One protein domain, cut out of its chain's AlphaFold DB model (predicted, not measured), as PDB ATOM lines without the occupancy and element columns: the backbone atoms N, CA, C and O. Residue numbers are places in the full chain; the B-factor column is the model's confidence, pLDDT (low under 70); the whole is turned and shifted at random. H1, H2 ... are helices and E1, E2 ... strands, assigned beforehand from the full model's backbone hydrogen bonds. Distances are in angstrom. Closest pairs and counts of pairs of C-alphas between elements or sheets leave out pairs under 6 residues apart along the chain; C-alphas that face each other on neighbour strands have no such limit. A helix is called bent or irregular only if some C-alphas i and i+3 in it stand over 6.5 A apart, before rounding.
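This is residues 5 to 81 of the 81 residues of the protein "Restriction endonuclease" of Klebsiella grimontii (UniProt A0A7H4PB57). Helix H2 lies in the middle, with H3, the longest helix by residues at 16, packed on it at a steep angle through residues 56 to 60 of H3, and with the short H4 packed on residues 26 to 30 of H2. A small two-stranded hairpin, E1 and E2, joins the start of H2 to H1, whose residues 5 to 10 stick out from the rest. The printed part has 77 residues with four named helices and two named strands, in the order H1 E1 E2 H2 H3 H4; E1 and E2 are antiparallel. The class is mostly helix, and the whole is compact, with a radius of gyration of the C-alphas of 12.9 A and spans of 35 by 31 by 20 A.

H1, residues 5 to 12, touches no helix, and its residues 5 to 10 stand free. A tight link leads to E1, residues 17 to 19, which forms an antiparallel hairpin with E2, residues 22 to 24, at 163 degrees between their directions. Across this pair N 19 and O 22 are 2.9 A apart and N 24 and O 17 are 2.9 A apart, both within hydrogen-bond range. H2, residues 26 to 39, is only just apart from H1, with closest C-alphas at 8.5 A. H3, residues 48 to 63, touches H2 with residues 56 to 60 alone; the closest C-alphas are those of Leu 30 and Leu 56, 6.5 A apart. These two helices run opposite ways at a steep tilt of 60 degrees. H4, residues 74 to 78, and H2 touch, H2 with residues 26 to 30 alone; the closest C-alphas are those of Lys 27 and Pro 75, 5.4 A apart. H4 is apart from H3, and E1 and E2 are each apart from H3 and H4. In H1, H2 and H4 every O i to N i+4 pair is within hydrogen-bond range; in H3, 9 of 12 are.

H1 begins at C-alpha 5 (8.869, 17.043, -0.709) and is 10.4 A long. E1 measures 7.0 A and E2 6.8 A. H2 begins at C-alpha 26 (1.813, 38.393, 5.969) and is 20.2 A long. H3 is 20.0 A long and irregular, with C-alphas 51 and 54 at 7.3 A. H4 is 6.3 A long and ends at C-alpha 78 (-5.979, 33.166, 5.416).

The two C-alphas farthest apart are those of Glu 5 and Arg 68, 38.7 A. The printed part has no cut and no long link; the links from H2 to H3, 8 residues, and from H3 to H4, 10 residues, are short. The mean pLDDT of the printed part is 81.8, and it is under 70 at residues 22 to 24, 66, 68 to 70, 72 and 75 to 81.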
ATOM      1  N   GLU A   5       9.297  16.493   0.582       92.38
ATOM      2  CA  GLU A   5       8.869  17.043  -0.709       92.38
ATOM      3  C   GLU A   5       7.454  17.630  -0.643       92.38
ATOM      4  O   GLU A   5       7.209  18.732  -1.132       92.38
ATOM      5  N   ALA A   6       6.524  16.939   0.025       89.19
ATOM      6  CA  ALA A   6       5.166  17.435   0.211       89.19
ATOM      7  C   ALA A   6       5.138  18.708   1.075       89.19
ATOM      8  O   ALA A   6       4.389  19.636   0.772       89.19
ATOM      9  N   LEU A   7       5.988  18.795   2.108       87.19
ATOM     10  CA  LEU A   7       6.126  20.004   2.923       87.19
ATOM     11  C   LEU A   7       6.725  21.169   2.120       87.19
ATOM     12  O   LEU A   7       6.197  22.277   2.164       87.19
ATOM     13  N   GLN A   8       7.801  20.927   1.370       89.00
ATOM     14  CA  GLN A   8       8.429  21.943   0.522       89.00
ATOM     15  C   GLN A   8       7.462  22.469  -0.540       89.00
ATOM     16  O   GLN A   8       7.376  23.682  -0.745       89.00
ATOM     17  N   SER A   9       6.691  21.577  -1.167       89.88
ATOM     18  CA  SER A   9       5.643  21.944  -2.118       89.88
ATOM     19  C   SER A   9       4.557  22.796  -1.455       89.88
ATOM     20  O   SER A   9       4.224  23.869  -1.955       89.88
ATOM     21  N   ALA A  10       4.058  22.391  -0.282       86.50
ATOM     22  CA  ALA A  10       3.048  23.157   0.449       86.50
ATOM     23  C   ALA A  10       3.532  24.570   0.813       86.50
ATOM     24  O   ALA A  10       2.795  25.536   0.633       86.50
ATOM     25  N   ILE A  11       4.784  24.702   1.270       86.31
ATOM     26  CA  ILE A  11       5.393  25.994   1.612       86.31
ATOM     27  C   ILE A  11       5.582  26.867   0.365       86.31
ATOM     28  O   ILE A  11       5.249  28.051   0.388       86.31
ATOM     29  N   SER A  12       6.079  26.290  -0.729       85.75
ATOM     30  CA  SER A  12       6.339  27.021  -1.978       85.75
ATOM     31  C   SER A  12       5.054  27.533  -2.632       85.75
ATOM     32  O   SER A  12       5.057  28.580  -3.273       85.75
ATOM     33  N   ASN A  13       3.944  26.824  -2.423       86.00
ATOM     34  CA  ASN A  13       2.627  27.181  -2.941       86.00
ATOM     35  C   ASN A  13       1.849  28.158  -2.042       86.00
ATOM     36  O   ASN A  13       0.710  28.506  -2.363       86.00
ATOM     37  N   VAL A  14       2.425  28.633  -0.928       83.25
ATOM     38  CA  VAL A  14       1.774  29.642  -0.082       83.25
ATOM     39  C   VAL A  14       1.547  30.917  -0.896       83.25
ATOM     40  O   VAL A  14       2.466  31.678  -1.187       83.25
ATOM     41  N   SER A  15       0.280  31.169  -1.233       74.75
ATOM     42  CA  SER A  15      -0.128  32.350  -1.992       74.75
ATOM     43  C   SER A  15       0.194  33.634  -1.229       74.75
ATOM     44  O   SER A  15      -0.277  33.863  -0.108       74.75
ATOM     45  N   VAL A  16       0.975  34.494  -1.873       77.19
ATOM     46  CA  VAL A  16       1.299  35.835  -1.402       77.19
ATOM     47  C   VAL A  16       0.470  36.826  -2.201       77.19
ATOM     48  O   VAL A  16       0.537  36.849  -3.428       77.19
ATOM     49  N   TRP A  17      -0.313  37.656  -1.514       70.94
ATOM     50  CA  TRP A  17      -1.069  38.701  -2.195       70.94
ATOM     51  C   TRP A  17      -0.112  39.747  -2.773       70.94
ATOM     52  O   TRP A  17       0.786  40.227  -2.074       70.94
ATOM     53  N   ARG A  18      -0.331  40.090  -4.043       73.31
ATOM     54  CA  ARG A  18       0.436  41.076  -4.805       73.31
ATOM     55  C   ARG A  18      -0.531  42.013  -5.529       73.31
ATOM     56  O   ARG A  18      -1.504  41.543  -6.114       73.31
ATOM     57  N   GLN A  19      -0.255  43.312  -5.502       72.75
ATOM     58  CA  GLN A  19      -0.930  44.329  -6.309       72.75
ATOM     59  C   GLN A  19       0.119  45.321  -6.816       72.75
ATOM     60  O   GLN A  19       0.654  46.108  -6.036       72.75
ATOM     61  N   GLY A  20       0.425  45.267  -8.116       74.25
ATOM     62  CA  GLY A  20       1.544  46.021  -8.691       74.25
ATOM     63  C   GLY A  20       2.856  45.673  -7.980       74.25
ATOM     64  O   GLY A  20       3.145  44.496  -7.766       74.25
ATOM     65  N   ASP A  21       3.587  46.693  -7.534       72.69
ATOM     66  CA  ASP A  21       4.839  46.546  -6.776       72.69
ATOM     67  C   ASP A  21       4.628  46.237  -5.281       72.69
ATOM     68  O   ASP A  21       5.583  46.044  -4.527       72.69
ATOM     69  N   VAL A  22       3.374  46.189  -4.816       67.31
ATOM     70  CA  VAL A  22       3.047  45.999  -3.401       67.31
ATOM     71  C   VAL A  22       2.766  44.531  -3.112       67.31
ATOM     72  O   VAL A  22       1.838  43.920  -3.642       67.31
ATOM     73  N   CYS A  23       3.534  43.978  -2.181       69.88
ATOM     74  CA  CYS A  23       3.358  42.637  -1.646       69.88
ATOM     75  C   CYS A  23       2.786  42.712  -0.221       69.88
ATOM     76  O   CYS A  23       3.159  43.590   0.556       69.88
ATOM     77  N   ALA A  24       1.884  41.802   0.153       68.38
ATOM     78  CA  ALA A  24       1.500  41.605   1.552       68.38
ATOM     79  C   ALA A  24       2.258  40.392   2.121       68.38
ATOM     80  O   ALA A  24       1.754  39.268   2.025       68.38
ATOM     81  N   PRO A  25       3.424  40.578   2.773       72.25
ATOM     82  CA  PRO A  25       4.291  39.480   3.221       72.25
ATOM     83  C   PRO A  25       3.769  38.752   4.475       72.25
ATOM     84  O   PRO A  25       4.510  38.082   5.181       72.25
ATOM     85  N   HIS A  26       2.470  38.844   4.747       78.25
ATOM     86  CA  HIS A  26       1.813  38.393   5.969       78.25
ATOM     87  C   HIS A  26       1.981  36.891   6.223       78.25
ATOM     88  O   HIS A  26       2.375  36.494   7.317       78.25
ATOM     89  N   LYS A  27       1.686  36.051   5.219       79.88
ATOM     90  CA  LYS A  27       1.810  34.592   5.358       79.88
ATOM     91  C   LYS A  27       3.276  34.136   5.384       79.88
ATOM     92  O   LYS A  27       3.608  33.375   6.288       79.88
ATOM     93  N   PRO A  28       4.163  34.611   4.480       85.56
ATOM     94  CA  PRO A  28       5.576  34.236   4.530       85.56
ATOM     95  C   PRO A  28       6.268  34.638   5.833       85.56
ATOM     96  O   PRO A  28       6.987  33.824   6.401       85.56
ATOM     97  N   LEU A  29       6.022  35.850   6.347       87.38
ATOM     98  CA  LEU A  29       6.641  36.306   7.596       87.38
ATOM     99  C   LEU A  29       6.184  35.478   8.798       87.38
ATOM    100  O   LEU A  29       7.017  35.073   9.604       87.38
ATOM    101  N   LEU A  30       4.885  35.173   8.895       88.12
ATOM    102  CA  LEU A  30       4.380  34.293   9.950       88.12
ATOM    103  C   LEU A  30       5.002  32.893   9.859       88.12
ATOM    104  O   LEU A  30       5.385  32.327  10.880       88.12
ATOM    105  N   LEU A  31       5.126  32.340   8.649       89.44
ATOM    106  CA  LEU A  31       5.707  31.017   8.448       89.44
ATOM    107  C   LEU A  31       7.188  30.981   8.848       89.44
ATOM    108  O   LEU A  31       7.599  30.074   9.567       89.44
ATOM    109  N   LEU A  32       7.972  31.979   8.432       90.00
ATOM    110  CA  LEU A  32       9.385  32.093   8.799       90.00
ATOM    111  C   LEU A  32       9.568  32.212  10.314       90.00
ATOM    112  O   LEU A  32      10.405  31.508  10.877       90.00
ATOM    113  N   TYR A  33       8.753  33.041  10.970       92.12
ATOM    114  CA  TYR A  33       8.773  33.178  12.423       92.12
ATOM    115  C   TYR A  33       8.441  31.855  13.126       92.12
ATOM    116  O   TYR A  33       9.193  31.380  13.967       92.12
ATOM    117  N   VAL A  34       7.352  31.187  12.748       92.81
ATOM    118  CA  VAL A  34       6.965  29.916  13.378       92.81
ATOM    119  C   VAL A  34       8.031  28.832  13.166       92.81
ATOM    120  O   VAL A  34       8.360  28.101  14.100       92.81
ATOM    121  N   LEU A  35       8.630  28.755  11.973       93.00
ATOM    122  CA  LEU A  35       9.726  27.823  11.690       93.00
ATOM    123  C   LEU A  35      10.978  28.124  12.525       93.00
ATOM    124  O   LEU A  35      11.626  27.181  12.987       93.00
ATOM    125  N   SER A  36      11.316  29.399  12.761       94.00
ATOM    126  CA  SER A  36      12.439  29.748  13.639       94.00
ATOM    127  C   SER A  36      12.180  29.320  15.080       94.00
ATOM    128  O   SER A  36      13.076  28.778  15.723       94.00
ATOM    129  N   GLN A  37      10.946  29.481  15.564       95.88
ATOM    130  CA  GLN A  37      10.567  29.044  16.907       95.88
ATOM    131  C   GLN A  37      10.613  27.516  17.038       95.88
ATOM    132  O   GLN A  37      11.160  27.004  18.013       95.88
ATOM    133  N   TYR A  38      10.134  26.763  16.043       95.56
ATOM    134  CA  TYR A  38      10.271  25.301  16.054       95.56
ATOM    135  C   TYR A  38      11.727  24.849  16.039       95.56
ATOM    136  O   TYR A  38      12.088  23.927  16.767       95.56
ATOM    137  N   LYS A  39      12.587  25.524  15.267       95.12
ATOM    138  CA  LYS A  39      14.031  25.265  15.289       95.12
ATOM    139  C   LYS A  39      14.632  25.499  16.683       95.12
ATOM    140  O   LYS A  39      15.565  24.795  17.054       95.12
ATOM    141  N   ALA A  40      14.086  26.439  17.454       96.19
ATOM    142  CA  ALA A  40      14.477  26.710  18.838       96.19
ATOM    143  C   ALA A  40      13.846  25.751  19.873       96.19
ATOM    144  O   ALA A  40      14.046  25.936  21.070       96.19
ATOM    145  N   GLY A  41      13.095  24.730  19.443       96.38
ATOM    146  CA  GLY A  41      12.474  23.744  20.335       96.38
ATOM    147  C   GLY A  41      11.100  24.148  20.873       96.38
ATOM    148  O   GLY A  41      10.603  23.525  21.810       96.38
ATOM    149  N   HIS A  42      10.470  25.170  20.294       97.38
ATOM    150  CA  HIS A  42       9.127  25.585  20.687       97.38
ATOM    151  C   HIS A  42       8.090  24.471  20.428       97.38
ATOM    152  O   HIS A  42       8.144  23.818  19.378       97.38
ATOM    153  N   PRO A  43       7.110  24.256  21.328       95.00
ATOM    154  CA  PRO A  43       6.036  23.293  21.105       95.00
ATOM    155  C   PRO A  43       5.155  23.667  19.903       95.00
ATOM    156  O   PRO A  43       5.133  24.797  19.424       95.00
ATOM    157  N   ARG A  44       4.373  22.705  19.408       91.81
ATOM    158  CA  ARG A  44       3.562  22.867  18.186       91.81
ATOM    159  C   ARG A  44       2.561  24.031  18.231       91.81
ATOM    160  O   ARG A  44       2.232  24.590  17.192       91.81
ATOM    161  N   LEU A  45       1.980  24.321  19.393       94.00
ATOM    162  CA  LEU A  45       0.924  25.325  19.523       94.00
ATOM    163  C   LEU A  45       1.490  26.622  20.086       94.00
ATOM    164  O   LEU A  45       2.291  26.584  21.012       94.00
ATOM    165  N   PHE A  46       1.008  27.737  19.544       93.44
ATOM    166  CA  PHE A  46       1.327  29.085  19.997       93.44
ATOM    167  C   PHE A  46       0.083  29.737  20.585       93.44
ATOM    168  O   PHE A  46      -1.018  29.626  20.034       93.44
ATOM    169  N   ASN A  47       0.271  30.494  21.653       92.31
ATOM    170  CA  ASN A  47      -0.671  31.493  22.099       92.31
ATOM    171  C   ASN A  47      -0.563  32.726  21.194       92.31
ATOM    172  O   ASN A  47       0.438  33.440  21.182       92.31
ATOM    173  N   TYR A  48      -1.628  33.011  20.446       86.56
ATOM    174  CA  TYR A  48      -1.632  34.137  19.515       86.56
ATOM    175  C   TYR A  48      -1.365  35.489  20.200       86.56
ATOM    176  O   TYR A  48      -0.587  36.287  19.681       86.56
ATOM    177  N   GLY A  49      -1.995  35.751  21.349       87.25
ATOM    178  CA  GLY A  49      -1.910  37.048  22.024       87.25
ATOM    179  C   GLY A  49      -0.542  37.311  22.646       87.25
ATOM    180  O   GLY A  49      -0.027  38.418  22.528       87.25
ATOM    181  N   LEU A  50       0.047  36.289  23.268       91.62
ATOM    182  CA  LEU A  50       1.311  36.416  23.998       91.62
ATOM    183  C   LEU A  50       2.542  36.234  23.101       91.62
ATOM    184  O   LEU A  50       3.558  36.879  23.330       91.62
ATOM    185  N   GLU A  51       2.462  35.372  22.085       93.06
ATOM    186  CA  GLU A  51       3.659  34.890  21.378       93.06
ATOM    187  C   GLU A  51       3.714  35.318  19.913       93.06
ATOM    188  O   GLU A  51       4.795  35.365  19.326       93.06
ATOM    189  N   ILE A  52       2.568  35.632  19.298       90.62
ATOM    190  CA  ILE A  52       2.514  35.953  17.869       90.62
ATOM    191  C   ILE A  52       2.219  37.427  17.609       90.62
ATOM    192  O   ILE A  52       2.871  38.035  16.762       90.62
ATOM    193  N   HIS A  53       1.224  37.997  18.286       88.25
ATOM    194  CA  HIS A  53       0.628  39.272  17.896       88.25
ATOM    195  C   HIS A  53       1.654  40.403  17.788       88.25
ATOM    196  O   HIS A  53       1.749  41.061  16.748       88.25
ATOM    197  N   GLU A  54       2.445  40.610  18.837       89.31
ATOM    198  CA  GLU A  54       3.426  41.689  18.868       89.31
ATOM    199  C   GLU A  54       4.587  41.432  17.899       89.31
ATOM    200  O   GLU A  54       4.938  42.314  17.113       89.31
ATOM    201  N   GLN A  55       5.138  40.215  17.896       90.12
ATOM    202  CA  GLN A  55       6.272  39.859  17.039       90.12
ATOM    203  C   GLN A  55       5.919  39.980  15.559       90.12
ATOM    204  O   GLN A  55       6.639  40.612  14.789       90.12
ATOM    205  N   LEU A  56       4.756  39.464  15.162       87.62
ATOM    206  CA  LEU A  56       4.293  39.563  13.785       87.62
ATOM    207  C   LEU A  56       3.990  41.009  13.385       87.62
ATOM    208  O   LEU A  56       4.266  41.395  12.254       87.62
ATOM    209  N   THR A  57       3.473  41.831  14.303       86.50
ATOM    210  CA  THR A  57       3.269  43.267  14.051       86.50
ATOM    211  C   THR A  57       4.593  43.980  13.792       86.50
ATOM    212  O   THR A  57       4.682  44.780  12.864       86.50
ATOM    213  N   ARG A  58       5.637  43.684  14.576       88.56
ATOM    214  CA  ARG A  58       6.980  44.250  14.372       88.56
ATOM    215  C   ARG A  58       7.558  43.834  13.016       88.56
ATOM    216  O   ARG A  58       7.956  44.703  12.247       88.56
ATOM    217  N   LEU A  59       7.492  42.546  12.678       87.19
ATOM    218  CA  LEU A  59       7.957  42.024  11.387       87.19
ATOM    219  C   LEU A  59       7.210  42.644  10.199       87.19
ATOM    220  O   LEU A  59       7.816  42.952   9.177       87.19
ATOM    221  N   LEU A  60       5.898  42.855  10.321       83.38
ATOM    222  CA  LEU A  60       5.103  43.518   9.284       83.38
ATOM    223  C   LEU A  60       5.501  44.984   9.090       83.38
ATOM    224  O   LEU A  60       5.510  45.451   7.956       83.38
ATOM    225  N   LYS A  61       5.858  45.694  10.163       84.06
ATOM    226  CA  LYS A  61       6.348  47.076  10.075       84.06
ATOM    227  C   LYS A  61       7.734  47.169   9.450       84.06
ATOM    228  O   LYS A  61       8.010  48.129   8.739       84.06
ATOM    229  N   GLU A  62       8.596  46.199   9.737       86.69
ATOM    230  CA  GLU A  62       9.986  46.184   9.277       86.69
ATOM    231  C   GLU A  62      10.117  45.718   7.820       86.69
ATOM    232  O   GLU A  62      10.846  46.321   7.038       86.69
ATOM    233  N   PHE A  63       9.369  44.678   7.437       83.38
ATOM    234  CA  PHE A  63       9.503  44.014   6.134       83.38
ATOM    235  C   PHE A  63       8.283  44.181   5.218       83.38
ATOM    236  O   PHE A  63       8.285  43.706   4.081       83.38
ATOM    237  N   GLY A  64       7.214  44.813   5.701       76.69
ATOM    238  CA  GLY A  64       6.015  45.102   4.924       76.69
ATOM    239  C   GLY A  64       6.036  46.486   4.270       76.69
ATOM    240  O   GLY A  64       6.795  47.373   4.659       76.69
ATOM    241  N   PRO A  65       5.176  46.706   3.263       75.31
ATOM    242  CA  PRO A  65       4.971  48.037   2.706       75.31
ATOM    243  C   PRO A  65       4.436  48.980   3.791       75.31
ATOM    244  O   PRO A  65       3.618  48.571   4.616       75.31
ATOM    245  N   LYS A  66       4.836  50.258   3.755       69.50
ATOM    246  CA  LYS A  66       4.313  51.269   4.685       69.50
ATOM    247  C   LYS A  66       2.788  51.330   4.578       69.50
ATOM    248  O   LYS A  66       2.243  51.656   3.525       69.50
ATOM    249  N   ARG A  67       2.098  51.029   5.677       72.19
ATOM    250  CA  ARG A  67       0.637  51.078   5.786       72.19
ATOM    251  C   ARG A  67       0.232  51.935   6.971       72.19
ATOM    252  O   ARG A  67       0.968  52.072   7.941       72.19
ATOM    253  N   ARG A  68      -0.974  52.501   6.894       62.31
ATOM    254  CA  ARG A  68      -1.576  53.277   7.990       62.31
ATOM    255  C   ARG A  68      -1.989  52.387   9.170       62.31
ATOM    256  O   ARG A  68      -2.098  52.869  10.292       62.31
ATOM    257  N   THR A  69      -2.240  51.100   8.918       68.94
ATOM    258  CA  THR A  69      -2.667  50.122   9.925       68.94
ATOM    259  C   THR A  69      -2.181  48.728   9.535       68.94
ATOM    260  O   THR A  69      -2.374  48.301   8.393       68.94
ATOM    261  N   ASP A  70      -1.582  48.019  10.491       66.69
ATOM    262  CA  ASP A  70      -1.173  46.625  10.341       66.69
ATOM    263  C   ASP A  70      -2.259  45.696  10.889       66.69
ATOM    264  O   ASP A  70      -2.818  45.932  11.959       66.69
ATOM    265  N   TYR A  71      -2.547  44.616  10.159       70.94
ATOM    266  CA  TYR A  71      -3.542  43.609  10.541       70.94
ATOM    267  C   TYR A  71      -2.850  42.260  10.798       70.94
ATOM    268  O   TYR A  71      -2.843  41.392   9.918       70.94
ATOM    269  N   PRO A  72      -2.242  42.065  11.982       68.94
ATOM    270  CA  PRO A  72      -1.507  40.844  12.335       68.94
ATOM    271  C   PRO A  72      -2.417  39.617  12.532       68.94
ATOM    272  O   PRO A  72      -1.932  38.493  12.574       68.94
ATOM    273  N   ASN A  73      -3.739  39.802  12.602       72.25
ATOM    274  CA  ASN A  73      -4.735  38.728  12.709       72.25
ATOM    275  C   ASN A  73      -5.120  38.105  11.351       72.25
ATOM    276  O   ASN A  73      -5.458  36.926  11.279       72.25
ATOM    277  N   MET A  74      -5.046  38.870  10.257       70.00
ATOM    278  CA  MET A  74      -5.371  38.421   8.891       70.00
ATOM    279  C   MET A  74      -4.594  37.190   8.375       70.00
ATOM    280  O   MET A  74      -5.198  36.388   7.659       70.00
ATOM    281  N   PRO A  75      -3.295  36.998   8.680       66.44
ATOM    282  CA  PRO A  75      -2.550  35.828   8.227       66.44
ATOM    283  C   PRO A  75      -3.177  34.524   8.733       66.44
ATOM    284  O   PRO A  75      -3.333  33.609   7.937       66.44
ATOM    285  N   PHE A  76      -3.622  34.463   9.995       65.50
ATOM    286  CA  PHE A  76      -4.216  33.260  10.597       65.50
ATOM    287  C   PHE A  76      -5.508  32.822   9.907       65.50
ATOM    288  O   PHE A  76      -5.665  31.648   9.581       65.50
ATOM    289  N   TRP A  77      -6.402  33.767   9.610       64.94
ATOM    290  CA  TRP A  77      -7.637  33.479   8.873       64.94
ATOM    291  C   TRP A  77      -7.367  32.980   7.452       64.94
ATOM    292  O   TRP A  77      -8.103  32.141   6.941       64.94
ATOM    293  N   ARG A  78      -6.307  33.485   6.811       65.19
ATOM    294  CA  ARG A  78      -5.979  33.166   5.416       65.19
ATOM    295  C   ARG A  78      -5.027  31.983   5.249       65.19
ATOM    296  O   ARG A  78      -4.839  31.572   4.110       65.19
ATOM    297  N   LEU A  79      -4.396  31.485   6.315       63.34
ATOM    298  CA  LEU A  79      -3.508  30.310   6.277       63.34
ATOM    299  C   LEU A  79      -4.274  28.985   6.371       63.34
ATOM    300  O   LEU A  79      -3.689  27.929   6.170       63.34
ATOM    301  N   ARG A  80      -5.573  29.039   6.692       64.19
ATOM    302  CA  ARG A  80      -6.456  27.867   6.724       64.19
ATOM    303  C   ARG A  80      -6.772  27.313   5.324       64.19
ATOM    304  O   ARG A  80      -7.183  26.160   5.232       64.19
ATOM    305  N   ASN A  81      -6.589  28.132   4.285       50.28
ATOM    306  CA  ASN A  81      -6.907  27.839   2.884       50.28
ATOM    307  C   ASN A  81      -5.627  27.734   2.061       50.28
ATOM    308  O   ASN A  81      -5.601  26.870   1.166       50.28
TER     309      ASN A  81